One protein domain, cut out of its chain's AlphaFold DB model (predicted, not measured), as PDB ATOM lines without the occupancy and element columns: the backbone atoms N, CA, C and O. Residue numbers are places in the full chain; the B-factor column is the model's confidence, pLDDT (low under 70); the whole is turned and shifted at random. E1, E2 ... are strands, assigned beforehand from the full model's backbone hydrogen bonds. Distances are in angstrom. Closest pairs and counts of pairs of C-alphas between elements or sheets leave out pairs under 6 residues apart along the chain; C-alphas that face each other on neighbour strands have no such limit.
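What this domain is: This is residues 232 to 277 of the 277 residues of an uncharacterized protein of Hyphomicrobium sp. (UniProt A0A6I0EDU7). With little regular structure, this is two small strand hairpins, E1 with E2 and E3 with E4, set next to each other through E2 and E4, and a long loop, residues 248 to 266, linking them. The 46 printed residues, 13 in named strands, are all strand by class, with no named helix; each sheet is antiparallel. The whole is compact and rounded, radius of gyration of the C-alphas 8.8 A, spans 22 by 20 by 15 A.

Where its parts are: E1 is residues 236 to 238, from C-alpha 236 at (13.839, -33.075, 6.445). E2, residues 244 to 247, is 9.3 A long. E3 is residues 267 to 269; E4, residues 272 to 274, ends at (22.252, -27.791, 3.607).

How they stand to each other: In the hairpin E1 and E2, N 238 and O 244 are 2.8 A apart. In the hairpin E3 and E4, N 274 and O 267 are 2.8 A apart. The closest C-alphas of E2 and E4, Gln 244 and His 274, are 4.5 A apart. E1 and E3 are apart.

The domain as a whole: The printed part has no cut. The link E2 to E3 is long. Eleven residues, among them 239 to 242, have pLDDT under 70.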
ATOM      1  N   GLN A 232      14.528 -29.446  18.648       56.50
ATOM      2  CA  GLN A 232      14.791 -28.652  17.466       56.50
ATOM      3  C   GLN A 232      14.461 -29.609  16.322       56.50
ATOM      4  O   GLN A 232      14.979 -30.736  16.315       56.50
ATOM      5  N   PRO A 233      13.482 -29.256  15.475       65.50
ATOM      6  CA  PRO A 233      12.921 -30.207  14.535       65.50
ATOM      7  C   PRO A 233      14.079 -30.787  13.731       65.50
ATOM      8  O   PRO A 233      15.010 -30.063  13.387       65.50
ATOM      9  N   GLN A 234      14.103 -32.096  13.494       76.06
ATOM     10  CA  GLN A 234      15.135 -32.641  12.620       76.06
ATOM     11  C   GLN A 234      14.870 -32.149  11.198       76.06
ATOM     12  O   GLN A 234      13.730 -32.172  10.727       76.06
ATOM     13  N   CYS A 235      15.916 -31.683  10.518       79.88
ATOM     14  CA  CYS A 235      15.796 -31.210   9.150       79.88
ATOM     15  C   CYS A 235      15.314 -32.363   8.261       79.88
ATOM     16  O   CYS A 235      15.928 -33.432   8.220       79.88
ATOM     17  N   THR A 236      14.242 -32.140   7.505       83.81
ATOM     18  CA  THR A 236      13.839 -33.075   6.445       83.81
ATOM     19  C   THR A 236      14.704 -32.811   5.219       83.81
ATOM     20  O   THR A 236      14.766 -31.670   4.766       83.81
ATOM     21  N   LEU A 237      15.379 -33.830   4.682       82.62
ATOM     22  CA  LEU A 237      16.299 -33.676   3.549       82.62
ATOM     23  C   LEU A 237      15.632 -34.026   2.208       82.62
ATOM     24  O   LEU A 237      14.843 -34.967   2.133       82.62
ATOM     25  N   VAL A 238      15.983 -33.308   1.138       79.81
ATOM     26  CA  VAL A 238      15.538 -33.584  -0.240       79.81
ATOM     27  C   VAL A 238      16.641 -34.296  -1.029       79.81
ATOM     28  O   VAL A 238      17.716 -33.733  -1.244       79.81
ATOM     29  N   GLY A 239      16.331 -35.502  -1.525       66.06
ATOM     30  CA  GLY A 239      17.093 -36.204  -2.568       66.06
ATOM     31  C   GLY A 239      18.334 -36.973  -2.092       66.06
ATOM     32  O   GLY A 239      19.051 -36.549  -1.190       66.06
ATOM     33  N   GLY A 240      18.609 -38.115  -2.734       57.75
ATOM     34  CA  GLY A 240      19.659 -39.086  -2.376       57.75
ATOM     35  C   GLY A 240      21.110 -38.665  -2.661       57.75
ATOM     36  O   GLY A 240      21.911 -39.510  -3.046       57.75
ATOM     37  N   GLY A 241      21.446 -37.382  -2.500       59.56
ATOM     38  CA  GLY A 241      22.817 -36.887  -2.680       59.56
ATOM     39  C   GLY A 241      23.059 -35.404  -2.374       59.56
ATOM     40  O   GLY A 241      24.211 -35.010  -2.250       59.56
ATOM     41  N   SER A 242      22.018 -34.574  -2.226       60.91
ATOM     42  CA  SER A 242      22.154 -33.110  -2.090       60.91
ATOM     43  C   SER A 242      22.012 -32.557  -0.665       60.91
ATOM     44  O   SER A 242      22.218 -31.359  -0.477       60.91
ATOM     45  N   TYR A 243      21.658 -33.390   0.329       75.44
ATOM     46  CA  TYR A 243      21.474 -33.027   1.753       75.44
ATOM     47  C   TYR A 243      20.790 -31.659   1.986       75.44
ATOM     48  O   TYR A 243      21.073 -30.970   2.966       75.44
ATOM     49  N   GLN A 244      19.906 -31.246   1.077       84.88
ATOM     50  CA  GLN A 244      19.245 -29.946   1.106       84.88
ATOM     51  C   GLN A 244      18.060 -30.014   2.065       84.88
ATOM     52  O   GLN A 244      17.280 -30.962   2.011       84.88
ATOM     53  N   VAL A 245      17.902 -29.011   2.922       83.50
ATOM     54  CA  VAL A 245      16.812 -28.941   3.897       83.50
ATOM     55  C   VAL A 245      15.514 -28.509   3.208       83.50
ATOM     56  O   VAL A 245      15.425 -27.416   2.652       83.50
ATOM     57  N   ALA A 246      14.500 -29.372   3.263       81.19
ATOM     58  CA  ALA A 246      13.139 -29.123   2.785       81.19
ATOM     59  C   ALA A 246      12.283 -28.408   3.835       81.19
ATOM     60  O   ALA A 246      11.448 -27.570   3.503       81.19
ATOM     61  N   SER A 247      12.454 -28.786   5.105       69.50
ATOM     62  CA  SER A 247      11.641 -28.277   6.203       69.50
ATOM     63  C   SER A 247      12.382 -28.359   7.541       69.50
ATOM     64  O   SER A 247      13.002 -29.396   7.813       69.50
ATOM     65  N   PRO A 248      12.283 -27.309   8.376       68.62
ATOM     66  CA  PRO A 248      11.754 -25.987   8.049       68.62
ATOM     67  C   PRO A 248      12.716 -25.223   7.112       68.62
ATOM     68  O   PRO A 248      13.933 -25.236   7.287       68.62
ATOM     69  N   ALA A 249      12.171 -24.544   6.094       64.50
ATOM     70  CA  ALA A 249      12.958 -23.854   5.055       64.50
ATOM     71  C   ALA A 249      13.741 -22.627   5.568       64.50
ATOM     72  O   ALA A 249      14.555 -22.053   4.849       64.50
ATOM     73  N   ASN A 250      13.494 -22.227   6.816       71.81
ATOM     74  CA  ASN A 250      14.195 -21.152   7.511       71.81
ATOM     75  C   ASN A 250      15.485 -21.620   8.217       71.81
ATOM     76  O   ASN A 250      16.148 -20.790   8.831       71.81
ATOM     77  N   GLY A 251      15.828 -22.914   8.154       68.50
ATOM     78  CA  GLY A 251      17.057 -23.462   8.738       68.50
ATOM     79  C   GLY A 251      17.020 -23.658  10.256       68.50
ATOM     80  O   GLY A 251      18.036 -24.023  10.841       68.50
ATOM     81  N   GLN A 252      15.872 -23.457  10.912       77.81
ATOM     82  CA  GLN A 252      15.721 -23.703  12.349       77.81
ATOM     83  C   GLN A 252      15.465 -25.189  12.636       77.81
ATOM     84  O   GLN A 252      14.371 -25.579  13.035       77.81
ATOM     85  N   CYS A 253      16.471 -26.025  12.378       81.12
ATOM     86  CA  CYS A 253      16.448 -27.471  12.590       81.12
ATOM     87  C   CYS A 253      17.849 -28.035  12.843       81.12
ATOM     88  O   CYS A 253      18.844 -27.348  12.616       81.12
ATOM     89  N   ILE A 254      17.925 -29.297  13.276       85.69
ATOM     90  CA  ILE A 254      19.193 -30.034  13.386       85.69
ATOM     91  C   ILE A 254      19.304 -31.054  12.260       85.69
ATOM     92  O   ILE A 254      18.351 -31.779  11.961       85.69
ATOM     93  N   CYS A 255      20.479 -31.156  11.656       82.00
ATOM     94  CA  CYS A 255      20.749 -32.143  10.627       82.00
ATOM     95  C   CYS A 255      20.668 -33.588  11.170       82.00
ATOM     96  O   CYS A 255      21.229 -33.884  12.233       82.00
ATOM     97  N   PRO A 256      19.978 -34.504  10.459       80.06
ATOM     98  CA  PRO A 256      19.751 -35.870  10.925       80.06
ATOM     99  C   PRO A 256      21.039 -36.708  10.918       80.06
ATOM    100  O   PRO A 256      21.996 -36.425  10.187       80.06
ATOM    101  N   SER A 257      21.049 -37.781  11.712       74.31
ATOM    102  CA  SER A 257      22.135 -38.768  11.745       74.31
ATOM    103  C   SER A 257      22.386 -39.365  10.355       74.31
ATOM    104  O   SER A 257      21.442 -39.803   9.699       74.31
ATOM    105  N   GLY A 258      23.648 -39.398   9.911       70.81
ATOM    106  CA  GLY A 258      24.039 -39.856   8.566       70.81
ATOM    107  C   GLY A 258      24.282 -38.734   7.545       70.81
ATOM    108  O   GLY A 258      24.649 -39.011   6.404       70.81
ATOM    109  N   SER A 259      24.107 -37.472   7.948       76.06
ATOM    110  CA  SER A 259      24.577 -36.292   7.210       76.06
ATOM    111  C   SER A 259      25.945 -35.821   7.723       76.06
ATOM    112  O   SER A 259      26.344 -36.176   8.832       76.06
ATOM    113  N   ALA A 260      26.678 -35.029   6.932       80.12
ATOM    114  CA  ALA A 260      28.011 -34.556   7.329       80.12
ATOM    115  C   ALA A 260      27.968 -33.568   8.510       80.12
ATOM    116  O   ALA A 260      28.946 -33.442   9.239       80.12
ATOM    117  N   LEU A 261      26.826 -32.905   8.718       80.25
ATOM    118  CA  LEU A 261      26.577 -31.983   9.827       80.25
ATOM    119  C   LEU A 261      25.654 -32.583  10.899       80.25
ATOM    120  O   LEU A 261      24.959 -31.842  11.585       80.25
ATOM    121  N   ALA A 262      25.600 -33.912  11.044       80.62
ATOM    122  CA  ALA A 262      24.725 -34.571  12.016       80.62
ATOM    123  C   ALA A 262      24.846 -33.951  13.424       80.62
ATOM    124  O   ALA A 262      25.941 -33.844  13.974       80.62
ATOM    125  N   GLY A 263      23.715 -33.546  14.007       70.38
ATOM    126  CA  GLY A 263      23.694 -32.887  15.318       70.38
ATOM    127  C   GLY A 263      24.004 -31.381  15.300       70.38
ATOM    128  O   GLY A 263      23.958 -30.754  16.354       70.38
ATOM    129  N   GLN A 264      24.280 -30.787  14.135       82.31
ATOM    130  CA  GLN A 264      24.534 -29.352  13.963       82.31
ATOM    131  C   GLN A 264      23.442 -28.653  13.125       82.31
ATOM    132  O   GLN A 264      22.677 -29.327  12.423       82.31
ATOM    133  N   PRO A 265      23.346 -27.307  13.186       84.38
ATOM    134  CA  PRO A 265      22.475 -26.527  12.309       84.38
ATOM    135  C   PRO A 265      22.908 -26.623  10.836       84.38
ATOM    136  O   PRO A 265      24.107 -26.720  10.556       84.38
ATOM    137  N   PRO A 266      21.970 -26.541   9.879       84.31
ATOM    138  CA  PRO A 266      22.308 -26.519   8.466       84.31
ATOM    139  C   PRO A 266      22.986 -25.203   8.065       84.31
ATOM    140  O   PRO A 266      22.687 -24.133   8.597       84.31
ATOM    141  N   VAL A 267      23.862 -25.262   7.066       86.50
ATOM    142  CA  VAL A 267      24.582 -24.095   6.539       86.50
ATOM    143  C   VAL A 267      23.831 -23.528   5.336       86.50
ATOM    144  O   VAL A 267      23.354 -24.280   4.487       86.50
ATOM    145  N   PHE A 268      23.714 -22.202   5.250       84.56
ATOM    146  CA  PHE A 268      23.102 -21.535   4.100       84.56
ATOM    147  C   PHE A 268      24.117 -21.354   2.963       84.56
ATOM    148  O   PHE A 268      25.159 -20.725   3.146       84.56
ATOM    149  N   GLY A 269      23.801 -21.871   1.777       81.31
ATOM    150  CA  GLY A 269      24.633 -21.781   0.579       81.31
ATOM    151  C   GLY A 269      23.799 -21.965  -0.689       81.31
ATOM    152  O   GLY A 269      22.776 -22.636  -0.670       81.31
ATOM    153  N   LEU A 270      24.195 -21.326  -1.796       77.25
ATOM    154  CA  LEU A 270      23.507 -21.435  -3.097       77.25
ATOM    155  C   LEU A 270      21.985 -21.141  -3.060       77.25
ATOM    156  O   LEU A 270      21.240 -21.606  -3.917       77.25
ATOM    157  N   GLY A 271      21.524 -20.340  -2.093       80.75
ATOM    158  CA  GLY A 271      20.113 -19.963  -1.943       80.75
ATOM    159  C   GLY A 271      19.258 -20.916  -1.096       80.75
ATOM    160  O   GLY A 271      18.056 -20.684  -0.987       80.75
ATOM    161  N   SER A 272      19.842 -21.949  -0.475       83.75
ATOM    162  CA  SER A 272      19.139 -22.895   0.405       83.75
ATOM    163  C   SER A 272      19.983 -23.353   1.603       83.75
ATOM    164  O   SER A 272      21.176 -23.080   1.687       83.75
ATOM    165  N   TYR A 273      19.353 -24.036   2.563       86.88
ATOM    166  CA  TYR A 273      20.025 -24.644   3.717       86.88
ATOM    167  C   TYR A 273      20.463 -26.082   3.411       86.88
ATOM    168  O   TYR A 273      19.703 -26.839   2.801       86.88
ATOM    169  N   HIS A 274      21.656 -26.476   3.863       86.12
ATOM    170  CA  HIS A 274      22.252 -27.791   3.607       86.12
ATOM    171  C   HIS A 274      22.828 -28.434   4.871       86.12
ATOM    172  O   HIS A 274      23.403 -27.763   5.726       86.12
ATOM    173  N   CYS A 275      22.719 -29.758   4.944       83.38
ATOM    174  CA  CYS A 275      23.290 -30.606   5.995       83.38
ATOM    175  C   CYS A 275      24.569 -31.346   5.562       83.38
ATOM    176  O   CYS A 275      25.023 -32.270   6.240       83.38
ATOM    177  N   ALA A 276      25.146 -30.950   4.426       77.56
ATOM    178  CA  ALA A 276      26.455 -31.382   3.960       77.56
ATOM    179  C   ALA A 276      27.218 -30.190   3.375       77.56
ATOM    180  O   ALA A 276      26.595 -29.292   2.805       77.56
ATOM    181  N   VAL A 277      28.541 -30.194   3.547       60.16
ATOM    182  CA  VAL A 277      29.475 -29.243   2.927       60.16
ATOM    183  C   VAL A 277      30.212 -29.957   1.807       60.16
ATOM    184  O   VAL A 277      30.664 -31.096   2.064       60.16
TER     185      VAL A 277